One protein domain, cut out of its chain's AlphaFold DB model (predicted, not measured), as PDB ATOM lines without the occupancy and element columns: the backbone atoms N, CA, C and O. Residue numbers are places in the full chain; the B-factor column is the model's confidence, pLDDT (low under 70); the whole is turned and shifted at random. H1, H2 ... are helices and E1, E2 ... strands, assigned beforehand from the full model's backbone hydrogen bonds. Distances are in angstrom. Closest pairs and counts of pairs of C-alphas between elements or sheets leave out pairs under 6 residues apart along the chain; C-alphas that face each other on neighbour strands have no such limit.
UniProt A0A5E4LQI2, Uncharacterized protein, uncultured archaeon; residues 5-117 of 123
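What this domain is: This is residues 5 to 117 of the 123 residues of an uncharacterized protein of uncultured archaeon (UniProt A0A5E4LQI2). A twisted sheet of six strands makes a wall, with two helices, H1 and H3, packed across one of its faces and the other face bare of named helices. H3, the longest helix, crosses that face, H1 runs beside it in the opposite way, and the short helix H2 sits at the corner between E6 and H3. The printed part has 113 residues, with six named strands and three named helices in the order E1 E2 E3 E4 H1 E5 E6 H2 H3; the sheet's order is E4 E3 E2 E1 E5 E6, all antiparallel. The class is mixed, helices and strands, and the whole is compact, with a radius of gyration of the C-alphas of 13.7 A and spans of 39 by 32 by 23 A.

Where its parts are: E1, residues 5 to 8, begins at C-alpha 5 (-12.827, 13.610, -109.291) and is 10.5 A long. E2, residues 20 to 26, measures 20.0 A, E3, residues 29 to 36, 23.5 A, and E4, residues 39 to 47, 24.7 A. H1, residues 50 to 62, is 18.2 A long and begins at C-alpha 50 (-3.854, 20.142, -96.933). E5, residues 78 to 83, and E6, residues 86 to 91, measure 16.5 A and 16.6 A. H2, residues 92 to 96, is 6.3 A long, and H3, residues 99 to 116, is 25.4 A long and ends at C-alpha 116 (-22.476, 24.235, -97.413).

How they stand to each other: E1 to E4 form a meander, each strand the antiparallel neighbour of the one before. N 7 and O 23 are 2.8 A apart between E1 and E2, N 22 and O 33 2.8 A between E2 and E3, and N 41 and O 34 2.8 A between E3 and E4, each within hydrogen-bond range. E1 also pairs with E5, with N 6 and O 82 at 2.9 A, and the hairpin E5 and E6 has N 81 and O 88 at 2.9 A. E4 and E6 are the edge strands. H1 is on the sheet at a height of 10.6 A, over E3, E2 and, only just, with 3 of its C-alphas, E1; it runs across the strands, at 73 degrees to E2 on the local plane. H3 is on the same face at a height of 9.0 A, over E3, and runs across the strands, at 87 degrees to E3 on the local plane. With its residues 100 to 108 alone H3 touches H1, the closest C-alphas being those of Leu 59 and Leu 104, 5.5 A apart; the tilt of 32 degrees, opposite ways, is shallow, only just short of steep. H2 only grazes the sheet with residues 92 to 96. H2 and H3 only just touch, and only at the corner, with 3 pairs of C-alphas within 8 A, the closest those of Ala 95 and Leu 101, 5.6 A apart. H1 and H2 are apart. In H1, H2 and H3 every O i to N i+4 pair is within hydrogen-bond range.

The domain as a whole: The two C-alphas farthest apart are those of Glu 50 and Pro 74, 39.7 A. The printed part has no cut. The long links are E1 to E2, with 11 residues, and H1 to E5, with 15 residues, 63 to 77. The mean pLDDT of the printed part is 91.5, and residues 11 to 17 are under 70.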
ATOM      1  N   PHE A   5     -11.849  14.513-109.874       96.56
ATOM      2  CA  PHE A   5     -12.827  13.610-109.291       96.56
ATOM      3  C   PHE A   5     -14.201  14.279-109.273       96.56
ATOM      4  O   PHE A   5     -14.340  15.424-108.841       96.56
ATOM      5  N   GLU A   6     -15.227  13.560-109.711       97.56
ATOM      6  CA  GLU A   6     -16.617  14.005-109.644       97.56
ATOM      7  C   GLU A   6     -17.477  12.936-108.975       97.56
ATOM      8  O   GLU A   6     -17.337  11.743-109.245       97.56
ATOM      9  N   PHE A   7     -18.394  13.382-108.127       97.50
ATOM     10  CA  PHE A   7     -19.400  12.563-107.472       97.50
ATOM     11  C   PHE A   7     -20.783  13.183-107.663       97.50
ATOM     12  O   PHE A   7     -20.968  14.389-107.478       97.50
ATOM     13  N   SER A   8     -21.767  12.348-107.983       95.69
ATOM     14  CA  SER A   8     -23.184  12.678-107.879       95.69
ATOM     15  C   SER A   8     -23.893  11.656-107.006       95.69
ATOM     16  O   SER A   8     -23.767  10.455-107.240       95.69
ATOM     17  N   SER A   9     -24.693  12.129-106.051       92.94
ATOM     18  CA  SER A   9     -25.484  11.247-105.186       92.94
ATOM     19  C   SER A   9     -26.682  10.605-105.897       92.94
ATOM     20  O   SER A   9     -27.363   9.773-105.303       92.94
ATOM     21  N   GLY A  10     -26.991  11.011-107.134       83.44
ATOM     22  CA  GLY A  10     -28.241  10.636-107.795       83.44
ATOM     23  C   GLY A  10     -29.477  11.122-107.021       83.44
ATOM     24  O   GLY A  10     -29.376  11.949-106.115       83.44
ATOM     25  N   GLY A  11     -30.668  10.647-107.394       66.69
ATOM     26  CA  GLY A  11     -31.875  10.864-106.582       66.69
ATOM     27  C   GLY A  11     -32.602  12.198-106.790       66.69
ATOM     28  O   GLY A  11     -33.350  12.633-105.916       66.69
ATOM     29  N   THR A  12     -32.471  12.845-107.954       58.41
ATOM     30  CA  THR A  12     -33.208  14.092-108.271       58.41
ATOM     31  C   THR A  12     -34.734  13.943-108.136       58.41
ATOM     32  O   THR A  12     -35.432  14.935-107.921       58.41
ATOM     33  N   PHE A  13     -35.228  12.702-108.223       53.56
ATOM     34  CA  PHE A  13     -36.632  12.305-108.099       53.56
ATOM     35  C   PHE A  13     -36.911  11.380-106.900       53.56
ATOM     36  O   PHE A  13     -37.924  10.689-106.906       53.56
ATOM     37  N   HIS A  14     -36.043  11.353-105.878       59.12
ATOM     38  CA  HIS A  14     -36.309  10.568-104.666       59.12
ATOM     39  C   HIS A  14     -37.636  11.028-104.024       59.12
ATOM     40  O   HIS A  14     -37.839  12.247-103.917       59.12
ATOM     41  N   PRO A  15     -38.529  10.119-103.582       56.00
ATOM     42  CA  PRO A  15     -39.858  10.474-103.064       56.00
ATOM     43  C   PRO A  15     -39.813  11.482-101.910       56.00
ATOM     44  O   PRO A  15     -40.644  12.384-101.816       56.00
ATOM     45  N   GLU A  16     -38.785  11.371-101.072       64.62
ATOM     46  CA  GLU A  16     -38.550  12.236 -99.909       64.62
ATOM     47  C   GLU A  16     -38.024  13.633-100.284       64.62
ATOM     48  O   GLU A  16     -37.961  14.534 -99.451       64.62
ATOM     49  N   GLY A  17     -37.686  13.856-101.558       65.38
ATOM     50  CA  GLY A  17     -37.335  15.174-102.081       65.38
ATOM     51  C   GLY A  17     -35.961  15.689-101.656       65.38
ATOM     52  O   GLY A  17     -35.719  16.889-101.775       65.38
ATOM     53  N   PHE A  18     -35.058  14.816-101.199       79.94
ATOM     54  CA  PHE A  18     -33.710  15.205-100.769       79.94
ATOM     55  C   PHE A  18     -32.829  15.748-101.898       79.94
ATOM     56  O   PHE A  18     -31.892  16.497-101.622       79.94
ATOM     57  N   GLY A  19     -33.163  15.455-103.158       87.19
ATOM     58  CA  GLY A  19     -32.433  15.943-104.325       87.19
ATOM     59  C   GLY A  19     -31.067  15.279-104.503       87.19
ATOM     60  O   GLY A  19     -30.682  14.402-103.737       87.19
ATOM     61  N   SER A  20     -30.330  15.707-105.526       91.69
ATOM     62  CA  SER A  20     -29.011  15.166-105.857       91.69
ATOM     63  C   SER A  20     -27.901  16.165-105.554       91.69
ATOM     64  O   SER A  20     -27.923  17.297-106.046       91.69
ATOM     65  N   TRP A  21     -26.910  15.740-104.780       95.25
ATOM     66  CA  TRP A  21     -25.675  16.477-104.549       95.25
ATOM     67  C   TRP A  21     -24.686  16.210-105.677       95.25
ATOM     68  O   TRP A  21     -24.578  15.080-106.151       95.25
ATOM     69  N   PHE A  22     -23.958  17.244-106.081       97.00
ATOM     70  CA  PHE A  22     -22.817  17.151-106.979       97.00
ATOM     71  C   PHE A  22     -21.595  17.725-106.278       97.00
ATOM     72  O   PHE A  22     -21.649  18.818-105.708       97.00
ATOM     73  N   PHE A  23     -20.502  16.983-106.338       97.75
ATOM     74  CA  PHE A  23     -19.220  17.340-105.760       97.75
ATOM     75  C   PHE A  23     -18.152  17.148-106.828       97.75
ATOM     76  O   PHE A  23     -18.028  16.061-107.388       97.75
ATOM     77  N   ARG A  24     -17.386  18.195-107.115       97.94
ATOM     78  CA  ARG A  24     -16.245  18.147-108.028       97.94
ATOM     79  C   ARG A  24     -15.001  18.572-107.275       97.94
ATOM     80  O   ARG A  24     -15.016  19.628-106.655       97.94
ATOM     81  N   LEU A  25     -13.947  17.776-107.366       97.44
ATOM     82  CA  LEU A  25     -12.632  18.050-106.810       97.44
ATOM     83  C   LEU A  25     -11.603  18.072-107.937       97.44
ATOM     84  O   LEU A  25     -11.484  17.124-108.711       97.44
ATOM     85  N   GLU A  26     -10.844  19.154-108.001       95.44
ATOM     86  CA  GLU A  26      -9.684  19.292-108.866       95.44
ATOM     87  C   GLU A  26      -8.546  19.852-108.021       95.44
ATOM     88  O   GLU A  26      -8.614  20.990-107.554       95.44
ATOM     89  N   ASP A  27      -7.506  19.043-107.801       92.62
ATOM     90  CA  ASP A  27      -6.428  19.363-106.860       92.62
ATOM     91  C   ASP A  27      -6.949  19.593-105.432       92.62
ATOM     92  O   ASP A  27      -7.305  18.641-104.744       92.62
ATOM     93  N   ARG A  28      -7.043  20.858-105.009       95.69
ATOM     94  CA  ARG A  28      -7.588  21.303-103.719       95.69
ATOM     95  C   ARG A  28      -8.872  22.115-103.872       95.69
ATOM     96  O   ARG A  28      -9.413  22.580-102.871       95.69
ATOM     97  N   VAL A  29      -9.328  22.340-105.101       97.31
ATOM     98  CA  VAL A  29     -10.510  23.151-105.393       97.31
ATOM     99  C   VAL A  29     -11.725  22.245-105.446       97.31
ATOM    100  O   VAL A  29     -11.773  21.296-106.226       97.31
ATOM    101  N   VAL A  30     -12.711  22.561-104.614       97.56
ATOM    102  CA  VAL A  30     -13.978  21.846-104.525       97.56
ATOM    103  C   VAL A  30     -15.109  22.735-105.008       97.56
ATOM    104  O   VAL A  30     -15.281  23.849-104.520       97.56
ATOM    105  N   THR A  31     -15.938  22.216-105.905       98.06
ATOM    106  CA  THR A  31     -17.204  22.838-106.303       98.06
ATOM    107  C   THR A  31     -18.358  21.957-105.843       98.06
ATOM    108  O   THR A  31     -18.349  20.748-106.078       98.06
ATOM    109  N   ILE A  32     -19.362  22.560-105.197       98.00
ATOM    110  CA  ILE A  32     -20.533  21.835-104.683       98.00
ATOM    111  C   ILE A  32     -21.816  22.457-105.222       98.00
ATOM    112  O   ILE A  32     -22.021  23.675-105.140       98.00
ATOM    113  N   SER A  33     -22.716  21.613-105.717       97.19
ATOM    114  CA  SER A  33     -24.080  22.011-106.049       97.19
ATOM    115  C   SER A  33     -25.104  20.994-105.556       97.19
ATOM    116  O   SER A  33     -24.801  19.826-105.314       97.19
ATOM    117  N   HIS A  34     -26.332  21.459-105.356       95.31
ATOM    118  CA  HIS A  34     -27.447  20.639-104.893       95.31
ATOM    119  C   HIS A  34     -28.652  20.884-105.789       95.31
ATOM    120  O   HIS A  34     -29.094  22.023-105.932       95.31
ATOM    121  N   ASN A  35     -29.160  19.832-106.420       92.25
ATOM    122  CA  ASN A  35     -30.328  19.889-107.285       92.25
ATOM    123  C   ASN A  35     -31.536  19.281-106.576       92.25
ATOM    124  O   ASN A  35     -31.620  18.064-106.413       92.25
ATOM    125  N   ILE A  36     -32.494  20.125-106.204       89.44
ATOM    126  CA  ILE A  36     -33.766  19.696-105.625       89.44
ATOM    127  C   ILE A  36     -34.851  19.919-106.675       89.44
ATOM    128  O   ILE A  36     -35.198  21.059-106.979       89.44
ATOM    129  N   LYS A  37     -35.407  18.833-107.228       85.31
ATOM    130  CA  LYS A  37     -36.529  18.881-108.188       85.31
ATOM    131  C   LYS A  37     -36.281  19.829-109.380       85.31
ATOM    132  O   LYS A  37     -37.167  20.575-109.785       85.31
ATOM    133  N   GLY A  38     -35.062  19.825-109.921       86.19
ATOM    134  CA  GLY A  38     -34.650  20.667-111.050       86.19
ATOM    135  C   GLY A  38     -34.117  22.048-110.657       86.19
ATOM    136  O   GLY A  38     -33.574  22.750-111.507       86.19
ATOM    137  N   GLN A  39     -34.224  22.444-109.386       89.88
ATOM    138  CA  GLN A  39     -33.659  23.694-108.890       89.88
ATOM    139  C   GLN A  39     -32.237  23.453-108.393       89.88
ATOM    140  O   GLN A  39     -32.024  22.870-107.329       89.88
ATOM    141  N   ILE A  40     -31.264  23.901-109.183       93.38
ATOM    142  CA  ILE A  40     -29.845  23.775-108.858       93.38
ATOM    143  C   ILE A  40     -29.414  24.974-108.021       93.38
ATOM    144  O   ILE A  40     -29.466  26.119-108.471       93.38
ATOM    145  N   LYS A  41     -28.928  24.699-106.814       96.00
ATOM    146  CA  LYS A  41     -28.212  25.661-105.985       96.00
ATOM    147  C   LYS A  41     -26.717  25.378-106.051       96.00
ATOM    148  O   LYS A  41     -26.262  24.340-105.578       96.00
ATOM    149  N   ASN A  42     -25.957  26.328-106.584       96.69
ATOM    150  CA  ASN A  42     -24.498  26.307-106.537       96.69
ATOM    151  C   ASN A  42     -24.024  26.965-105.239       96.69
ATOM    152  O   ASN A  42     -24.472  28.062-104.904       96.69
ATOM    153  N   TYR A  43     -23.127  26.300-104.514       96.75
ATOM    154  CA  TYR A  43     -22.559  26.824-103.268       96.75
ATOM    155  C   TYR A  43     -21.238  27.571-103.481       96.75
ATOM    156  O   TYR A  43     -20.782  28.256-102.571       96.75
ATOM    157  N   GLY A  44     -20.677  27.492-104.688       92.44
ATOM    158  CA  GLY A  44     -19.428  28.143-105.067       92.44
ATOM    159  C   GLY A  44     -18.240  27.190-105.051       92.44
ATOM    160  O   GLY A  44     -18.400  25.966-104.994       92.44
ATOM    161  N   GLU A  45     -17.057  27.787-105.142       97.00
ATOM    162  CA  GLU A  45     -15.771  27.106-105.064       97.00
ATOM    163  C   GLU A  45     -15.169  27.272-103.669       97.00
ATOM    164  O   GLU A  45     -15.220  28.346-103.066       97.00
ATOM    165  N   PHE A  46     -14.577  26.196-103.171       97.31
ATOM    166  CA  PHE A  46     -13.932  26.124-101.873       97.31
ATOM    167  C   PHE A  46     -12.526  25.570-102.033       97.31
ATOM    168  O   PHE A  46     -12.267  24.761-102.920       97.31
ATOM    169  N   TYR A  47     -11.628  25.971-101.142       97.25
ATOM    170  CA  TYR A  47     -10.283  25.417-101.075       97.25
ATOM    171  C   TYR A  47     -10.188  24.474 -99.878       97.25
ATOM    172  O   TYR A  47     -10.497  24.862 -98.745       97.25
ATOM    173  N   LEU A  48      -9.776  23.235-100.136       96.56
ATOM    174  CA  LEU A  48      -9.441  22.274 -99.093       96.56
ATOM    175  C   LEU A  48      -8.148  22.697 -98.402       96.56
ATOM    176  O   LEU A  48      -7.182  23.124 -99.050       96.56
ATOM    177  N   ASP A  49      -8.112  22.551 -97.080       96.25
ATOM    178  CA  ASP A  49      -6.841  22.506 -96.365       96.25
ATOM    179  C   ASP A  49      -6.046  21.248 -96.778       96.25
ATOM    180  O   ASP A  49      -6.569  20.350 -97.441       96.25
ATOM    181  N   GLU A  50      -4.746  21.224 -96.481       94.75
ATOM    182  CA  GLU A  50      -3.854  20.142 -96.933       94.75
ATOM    183  C   GLU A  50      -4.287  18.791 -96.373       94.75
ATOM    184  O   GLU A  50      -4.357  17.813 -97.108       94.75
ATOM    185  N   SER A  51      -4.686  18.769 -95.101       95.75
ATOM    186  CA  SER A  51      -5.138  17.552 -94.435       95.75
ATOM    187  C   SER A  51      -6.396  16.971 -95.080       95.75
ATOM    188  O   SER A  51      -6.465  15.760 -95.282       95.75
ATOM    189  N   ASP A  52      -7.401  17.797 -95.382       96.19
ATOM    190  CA  ASP A  52      -8.629  17.339 -96.038       96.19
ATOM    191  C   ASP A  52      -8.360  16.891 -97.477       96.19
ATOM    192  O   ASP A  52      -8.911  15.881 -97.912       96.19
ATOM    193  N   SER A  53      -7.489  17.605 -98.198       96.12
ATOM    194  CA  SER A  53      -7.074  17.244 -99.557       96.12
ATOM    195  C   SER A  53      -6.387  15.880 -99.595       96.12
ATOM    196  O   SER A  53      -6.798  14.995-100.345       96.12
ATOM    197  N   ASP A  54      -5.371  15.675 -98.759       95.62
ATOM    198  CA  ASP A  54      -4.626  14.417 -98.712       95.62
ATOM    199  C   ASP A  54      -5.539  13.256 -98.307       95.62
ATOM    200  O   ASP A  54      -5.479  12.162 -98.876       95.62
ATOM    201  N   LYS A  55      -6.444  13.503 -97.353       97.19
ATOM    202  CA  LYS A  55      -7.400  12.501 -96.891       97.19
ATOM    203  C   LYS A  55      -8.384  12.092 -97.985       97.19
ATOM    204  O   LYS A  55      -8.579  10.891 -98.179       97.19
ATOM    205  N   ILE A  56      -9.008  13.043 -98.687       97.31
ATOM    206  CA  ILE A  56      -9.990  12.708 -99.727       97.31
ATOM    207  C   ILE A  56      -9.323  12.012-100.916       97.31
ATOM    208  O   ILE A  56      -9.858  11.010-101.383       97.31
ATOM    209  N   TRP A  57      -8.137  12.450-101.349       95.94
ATOM    210  CA  TRP A  57      -7.413  11.782-102.433       95.94
ATOM    211  C   TRP A  57      -6.990  10.364-102.057       95.94
ATOM    212  O   TRP A  57      -7.194   9.444-102.846       95.94
ATOM    213  N   ASN A  58      -6.521  10.143-100.827       96.44
ATOM    214  CA  ASN A  58      -6.217   8.796-100.351       96.44
ATOM    215  C   ASN A  58      -7.467   7.896-100.315       96.44
ATOM    216  O   ASN A  58      -7.390   6.722-100.671       96.44
ATOM    217  N   LEU A  59      -8.631   8.416 -99.910       97.38
ATOM    218  CA  LEU A  59      -9.886   7.653 -99.952       97.38
ATOM    219  C   LEU A  59     -10.308   7.326-101.389       97.38
ATOM    220  O   LEU A  59     -10.712   6.199-101.658       97.38
ATOM    221  N   ILE A  60     -10.175   8.286-102.305       95.75
ATOM    222  CA  ILE A  60     -10.465   8.117-103.730       95.75
ATOM    223  C   ILE A  60      -9.550   7.055-104.357       95.75
ATOM    224  O   ILE A  60     -10.044   6.159-105.033       95.75
ATOM    225  N   ASP A  61      -8.240   7.111-104.118       94.00
ATOM    226  CA  ASP A  61      -7.284   6.155-104.696       94.00
ATOM    227  C   ASP A  61      -7.460   4.735-104.136       94.00
ATOM    228  O   ASP A  61      -7.194   3.749-104.827       94.00
ATOM    229  N   ASN A  62      -7.929   4.609-102.891       94.31
ATOM    230  CA  ASN A  62      -8.214   3.311-102.281       94.31
ATOM    231  C   ASN A  62      -9.608   2.770-102.611       94.31
ATOM    232  O   ASN A  62      -9.833   1.564-102.440       94.31
ATOM    233  N   ALA A  63     -10.535   3.623-103.050       92.19
ATOM    234  CA  ALA A  63     -11.889   3.225-103.389       92.19
ATOM    235  C   ALA A  63     -11.872   2.250-104.571       92.19
ATOM    236  O   ALA A  63     -11.335   2.511-105.646       92.19
ATOM    237  N   ASN A  64     -12.481   1.088-104.362       86.69
ATOM    238  CA  ASN A  64     -12.562   0.052-105.377       86.69
ATOM    239  C   ASN A  64     -13.778   0.306-106.266       86.69
ATOM    240  O   ASN A  64     -14.771  -0.413-106.177       86.69
ATOM    241  N   PHE A  65     -13.730   1.357-107.088       89.56
ATOM    242  CA  PHE A  65     -14.861   1.716-107.939       89.56
ATOM    243  C   PHE A  65     -15.198   0.558-108.885       89.56
ATOM    244  O   PHE A  65     -14.485   0.282-109.850       89.56
ATOM    245  N   LYS A  66     -16.303  -0.131-108.598       89.06
ATOM    246  CA  LYS A  66     -16.813  -1.256-109.377       89.06
ATOM    247  C   LYS A  66     -18.244  -0.973-109.772       89.06
ATOM    248  O   LYS A  66     -19.072  -0.635-108.937       89.06
ATOM    249  N   GLN A  67     -18.512  -1.123-111.062       91.69
ATOM    250  CA  GLN A  67     -19.825  -0.882-111.633       91.69
ATOM    251  C   GLN A  67     -20.798  -1.887-111.026       91.69
ATOM    252  O   GLN A  67     -20.534  -3.091-111.051       91.69
ATOM    253  N   SER A  68     -21.939  -1.406-110.542       91.81
ATOM    254  CA  SER A  68     -23.020  -2.300-110.146       91.81
ATOM    255  C   SER A  68     -23.512  -3.098-111.351       91.81
ATOM    256  O   SER A  68     -23.876  -2.527-112.382       91.81
ATOM    257  N   THR A  69     -23.558  -4.424-111.219       91.00
ATOM    258  CA  THR A  69     -24.011  -5.336-112.287       91.00
ATOM    259  C   THR A  69     -25.466  -5.758-112.134       91.00
ATOM    260  O   THR A  69     -26.039  -6.337-113.056       91.00
ATOM    261  N   ARG A  70     -26.076  -5.506-110.971       90.56
ATOM    262  CA  ARG A  70     -27.477  -5.846-110.723       90.56
ATOM    263  C   ARG A  70     -28.434  -4.834-111.349       90.56
ATOM    264  O   ARG A  70     -28.116  -3.652-111.515       90.56
ATOM    265  N   SER A  71     -29.644  -5.308-111.630       86.44
ATOM    266  CA  SER A  71     -30.764  -4.464-112.037       86.44
ATOM    267  C   SER A  71     -31.084  -3.409-110.979       86.44
ATOM    268  O   SER A  71     -30.844  -3.604-109.784       86.44
ATOM    269  N   GLY A  72     -31.633  -2.284-111.437       79.50
ATOM    270  CA  GLY A  72     -32.048  -1.210-110.544       79.50
ATOM    271  C   GLY A  72     -33.184  -1.613-109.627       79.50
ATOM    272  O   GLY A  72     -34.059  -2.389-110.019       79.50
ATOM    273  N   GLN A  73     -33.151  -1.072-108.413       78.88
ATOM    274  CA  GLN A  73     -34.257  -1.163-107.475       78.88
ATOM    275  C   GLN A  73     -35.059   0.143-107.496       78.88
ATOM    276  O   GLN A  73     -34.473   1.219-107.649       78.88
ATOM    277  N   PRO A  74     -36.397   0.070-107.374       80.56
ATOM    278  CA  PRO A  74     -37.221   1.249-107.150       80.56
ATOM    279  C   PRO A  74     -36.735   2.034-105.933       80.56
ATOM    280  O   PRO A  74     -36.315   1.438-104.945       80.56
ATOM    281  N   ASP A  75     -36.801   3.359-106.030       79.81
ATOM    282  CA  ASP A  75     -36.457   4.304-104.960       79.81
ATOM    283  C   ASP A  75     -35.016   4.213-104.427       79.81
ATOM    284  O   ASP A  75     -34.668   4.892-103.470       79.81
ATOM    285  N   GLU A  76     -34.137   3.448-105.075       86.19
ATOM    286  CA  GLU A  76     -32.728   3.394-104.713       86.19
ATOM    287  C   GLU A  76     -31.917   4.407-105.538       86.19
ATOM    288  O   GLU A  76     -31.929   4.357-106.776       86.19
ATOM    289  N   PRO A  77     -31.178   5.333-104.900       89.06
ATOM    290  CA  PRO A  77     -30.308   6.233-105.633       89.06
ATOM    291  C   PRO A  77     -29.110   5.487-106.230       89.06
ATOM    292  O   PRO A  77     -28.544   4.557-105.653       89.06
ATOM    293  N   LYS A  78     -28.696   5.953-107.407       90.69
ATOM    294  CA  LYS A  78     -27.490   5.498-108.091       90.69
ATOM    295  C   LYS A  78     -26.432   6.582-107.997       90.69
ATOM    296  O   LYS A  78     -26.623   7.674-108.534       90.69
ATOM    297  N   TYR A  79     -25.331   6.280-107.328       94.19
ATOM    298  CA  TYR A  79     -24.176   7.157-107.304       94.19
ATOM    299  C   TYR A  79     -23.458   7.117-108.640       94.19
ATOM    300  O   TYR A  79     -23.335   6.062-109.263       94.19
ATOM    301  N   LEU A  80     -22.958   8.274-109.053       95.31
ATOM    302  CA  LEU A  80     -22.094   8.412-110.214       95.31
ATOM    303  C   LEU A  80     -20.745   8.924-109.736       95.31
ATOM    304  O   LEU A  80     -20.681   9.971-109.094       95.31
ATOM    305  N   PHE A  81     -19.686   8.205-110.076       95.88
ATOM    306  CA  PHE A  81     -18.307   8.613-109.844       95.88
ATOM    307  C   PHE A  81     -17.616   8.814-111.188       95.88
ATOM    308  O   PHE A  81     -17.789   7.996-112.095       95.88
ATOM    309  N   ALA A  82     -16.819   9.871-111.325       95.50
ATOM    310  CA  ALA A  82     -15.935  10.056-112.469       95.50
ATOM    311  C   ALA A  82     -14.514  10.379-112.004       95.50
ATOM    312  O   ALA A  82     -14.315  11.288-111.203       95.50
ATOM    313  N   ILE A  83     -13.530   9.634-112.507       93.06
ATOM    314  CA  ILE A  83     -12.108   9.842-112.215       93.06
ATOM    315  C   ILE A  83     -11.243   9.271-113.337       93.06
ATOM    316  O   ILE A  83     -11.551   8.208-113.866       93.06
ATOM    317  N   LYS A  84     -10.153   9.954-113.717       86.38
ATOM    318  CA  LYS A  84      -9.154   9.443-114.686       86.38
ATOM    319  C   LYS A  84      -9.784   8.880-115.982       86.38
ATOM    320  O   LYS A  84      -9.376   7.837-116.485       86.38
ATOM    321  N   ASN A  85     -10.786   9.578-116.530       81.00
ATOM    322  CA  ASN A  85     -11.593   9.189-117.707       81.00
ATOM    323  C   ASN A  85     -12.503   7.959-117.534       81.00
ATOM    324  O   ASN A  85     -13.122   7.513-118.499       81.00
ATOM    325  N   GLN A  86     -12.617   7.418-116.327       88.81
ATOM    326  CA  GLN A  86     -13.565   6.365-115.990       88.81
ATOM    327  C   GLN A  86     -14.819   6.986-115.388       88.81
ATOM    328  O   GLN A  86     -14.739   7.947-114.623       88.81
ATOM    329  N   LYS A  87     -15.977   6.433-115.745       93.06
ATOM    330  CA  LYS A  87     -17.265   6.749-115.130       93.06
ATOM    331  C   LYS A  87     -17.859   5.461-114.603       93.06
ATOM    332  O   LYS A  87     -17.925   4.484-115.344       93.06
ATOM    333  N   MET A  88     -18.270   5.481-113.345       94.19
ATOM    334  CA  MET A  88     -18.771   4.315-112.635       94.19
ATOM    335  C   MET A  88     -20.110   4.665-112.010       94.19
ATOM    336  O   MET A  88     -20.234   5.682-111.327       94.19
ATOM    337  N   GLU A  89     -21.105   3.819-112.240       94.00
ATOM    338  CA  GLU A  89     -22.404   3.925-111.591       94.00
ATOM    339  C   GLU A  89     -22.564   2.798-110.575       94.00
ATOM    340  O   GLU A  89     -22.427   1.616-110.908       94.00
ATOM    341  N   ILE A  90     -22.866   3.169-109.338       94.00
ATOM    342  CA  ILE A  90     -22.954   2.233-108.219       94.00
ATOM    343  C   ILE A  90     -24.275   2.486-107.504       94.00
ATOM    344  O   ILE A  90     -24.577   3.618-107.132       94.00
ATOM    345  N   TRP A  91     -25.089   1.450-107.340       93.44
ATOM    346  CA  TRP A  91     -26.286   1.540-106.506       93.44
ATOM    347  C   TRP A  91     -25.889   1.793-105.053       93.44
ATOM    348  O   TRP A  91     -24.909   1.217-104.579       93.44
ATOM    349  N   SER A  92     -26.637   2.631-104.335       92.00
ATOM    350  CA  SER A  92     -26.276   2.988-102.958       92.00
ATOM    351  C   SER A  92     -26.166   1.777-102.030       92.00
ATOM    352  O   SER A  92     -25.280   1.753-101.183       92.00
ATOM    353  N   GLY A  93     -26.987   0.742-102.221       92.00
ATOM    354  CA  GLY A  93     -26.882  -0.527-101.503       92.00
ATOM    355  C   GLY A  93     -25.565  -1.258-101.761       92.00
ATOM    356  O   GLY A  93     -24.928  -1.694-100.813       92.00
ATOM    357  N   ASP A  94     -25.092  -1.302-103.010       93.69
ATOM    358  CA  ASP A  94     -23.806  -1.947-103.327       93.69
ATOM    359  C   ASP A  94     -22.634  -1.144-102.744       93.69
ATOM    360  O   ASP A  94     -21.637  -1.710-102.303       93.69
ATOM    361  N   ALA A  95     -22.761   0.186-102.710       93.88
ATOM    362  CA  ALA A  95     -21.774   1.055-102.079       93.88
ATOM    363  C   ALA A  95     -21.736   0.900-100.548       93.88
ATOM    364  O   ALA A  95     -20.677   1.102 -99.961       93.88
ATOM    365  N   ARG A  96     -22.855   0.534 -99.901       93.56
ATOM    366  CA  ARG A  96     -22.906   0.240 -98.455       93.56
ATOM    367  C   ARG A  96     -22.177  -1.043 -98.080       93.56
ATOM    368  O   ARG A  96     -21.664  -1.132 -96.970       93.56
ATOM    369  N   ASP A  97     -22.129  -2.005 -98.994       93.94
ATOM    370  CA  ASP A  97     -21.459  -3.288 -98.775       93.94
ATOM    371  C   ASP A  97     -19.929  -3.206 -98.975       93.94
ATOM    372  O   ASP A  97     -19.208  -4.155 -98.662       93.94
ATOM    373  N   ASP A  98     -19.407  -2.077 -99.472       95.44
ATOM    374  CA  ASP A  98     -17.971  -1.815 -99.627       95.44
ATOM    375  C   ASP A  98     -17.495  -0.772 -98.601       95.44
ATOM    376  O   ASP A  98     -17.720   0.431 -98.749       95.44
ATOM    377  N   GLU A  99     -16.769  -1.223 -97.572       96.19
ATOM    378  CA  GLU A  99     -16.252  -0.372 -96.486       96.19
ATOM    379  C   GLU A  99     -15.425   0.830 -96.980       96.19
ATOM    380  O   GLU A  99     -15.389   1.886 -96.336       96.19
ATOM    381  N   LYS A 100     -14.755   0.700 -98.134       96.62
ATOM    382  CA  LYS A 100     -13.951   1.786 -98.703       96.62
ATOM    383  C   LYS A 100     -14.833   2.844 -99.349       96.62
ATOM    384  O   LYS A 100     -14.563   4.034 -99.188       96.62
ATOM    385  N   LEU A 101     -15.894   2.427-100.044       96.25
ATOM    386  CA  LEU A 101     -16.888   3.354-100.585       96.25
ATOM    387  C   LEU A 101     -17.680   4.030 -99.467       96.25
ATOM    388  O   LEU A 101     -17.877   5.242 -99.539       96.25
ATOM    389  N   VAL A 102     -18.038   3.300 -98.405       96.69
ATOM    390  CA  VAL A 102     -18.648   3.890 -97.203       96.69
ATOM    391  C   VAL A 102     -17.753   4.990 -96.633       96.69
ATOM    392  O   VAL A 102     -18.197   6.125 -96.475       96.69
ATOM    393  N   SER A 103     -16.466   4.696 -96.427       97.25
ATOM    394  CA  SER A 103     -15.501   5.669 -95.896       97.25
ATOM    395  C   SER A 103     -15.363   6.915 -96.780       97.25
ATOM    396  O   SER A 103     -15.268   8.035 -96.272       97.25
ATOM    397  N   LEU A 104     -15.363   6.737 -98.106       97.62
ATOM    398  CA  LEU A 104     -15.327   7.840 -99.064       97.62
ATOM    399  C   LEU A 104     -16.598   8.699 -98.981       97.62
ATOM    400  O   LEU A 104     -16.502   9.920 -98.864       97.62
ATOM    401  N   ILE A 105     -17.781   8.084 -99.014       96.88
ATOM    402  CA  ILE A 105     -19.075   8.787 -99.016       96.88
ATOM    403  C   ILE A 105     -19.330   9.497 -97.680       96.88
ATOM    404  O   ILE A 105     -19.825  10.629 -97.665       96.88
ATOM    405  N   ASP A 106     -18.930   8.901 -96.560       97.25
ATOM    406  CA  ASP A 106     -19.000   9.547 -95.250       97.25
ATOM    407  C   ASP A 106     -18.070  10.763 -95.185       97.25
ATOM    408  O   ASP A 106     -18.444  11.820 -94.669       97.25
ATOM    409  N   HIS A 107     -16.873  10.675 -95.770       97.81
ATOM    410  CA  HIS A 107     -15.994  11.836 -95.834       97.81
ATOM    411  C   HIS A 107     -16.539  12.931 -96.764       97.81
ATOM    412  O   HIS A 107     -16.494  14.109 -96.401       97.81
ATOM    413  N   LEU A 108     -17.136  12.570 -97.906       97.50
ATOM    414  CA  LEU A 108     -17.850  13.514 -98.774       97.50
ATOM    415  C   LEU A 108     -19.009  14.198 -98.033       97.50
ATOM    416  O   LEU A 108     -19.169  15.412 -98.155       97.50
ATOM    417  N   THR A 109     -19.768  13.460 -97.216       96.88
ATOM    418  CA  THR A 109     -20.828  14.005 -96.345       96.88
ATOM    419  C   THR A 109     -20.276  15.097 -95.431       96.88
ATOM    420  O   THR A 109     -20.828  16.198 -95.377       96.88
ATOM    421  N   VAL A 110     -19.146  14.823 -94.769       97.44
ATOM    422  CA  VAL A 110     -18.471  15.782 -93.882       97.44
ATOM    423  C   VAL A 110     -18.018  17.030 -94.641       97.44
ATOM    424  O   VAL A 110     -18.250  18.142 -94.167       97.44
ATOM    425  N   LEU A 111     -17.400  16.881 -95.817       97.81
ATOM    426  CA  LEU A 111     -16.939  18.023 -96.616       97.81
ATOM    427  C   LEU A 111     -18.116  18.867 -97.122       97.81
ATOM    428  O   LEU A 111     -18.099  20.094 -96.991       97.81
ATOM    429  N   ILE A 112     -19.168  18.229 -97.640       97.12
ATOM    430  CA  ILE A 112     -20.380  18.927 -98.078       97.12
ATOM    431  C   ILE A 112     -20.987  19.706 -96.913       97.12
ATOM    432  O   ILE A 112     -21.266  20.898 -97.063       97.12
ATOM    433  N   GLU A 113     -21.135  19.102 -95.735       97.19
ATOM    434  CA  GLU A 113     -21.674  19.796 -94.565       97.19
ATOM    435  C   GLU A 113     -20.770  20.947 -94.100       97.19
ATOM    436  O   GLU A 113     -21.261  22.058 -93.857       97.19
ATOM    437  N   LYS A 114     -19.446  20.736 -94.064       96.62
ATOM    438  CA  LYS A 114     -18.446  21.755 -93.699       96.62
ATOM    439  C   LYS A 114     -18.590  23.013 -94.556       96.62
ATOM    440  O   LYS A 114     -18.640  24.114 -93.991       96.62
ATOM    441  N   TYR A 115     -18.687  22.864 -95.879       96.56
ATOM    442  CA  TYR A 115     -18.683  23.988 -96.822       96.56
ATOM    443  C   TYR A 115     -20.063  24.583 -97.100       96.56
ATOM    444  O   TYR A 115     -20.189  25.791 -97.289       96.56
ATOM    445  N   THR A 116     -21.120  23.773 -97.071       96.06
ATOM    446  CA  THR A 116     -22.476  24.235 -97.413       96.06
ATOM    447  C   THR A 116     -23.341  24.569 -96.199       96.06
ATOM    448  O   THR A 116     -24.396  25.191 -96.352       96.06
ATOM    449  N   LYS A 117     -22.914  24.154 -94.995       96.50
ATOM    450  CA  LYS A 117     -23.701  24.194 -93.747       96.50
ATOM    451  C   LYS A 117     -25.036  23.447 -93.857       96.50
ATOM    452  O   LYS A 117     -26.010  23.787 -93.183       96.50
TER     453      LYS A 117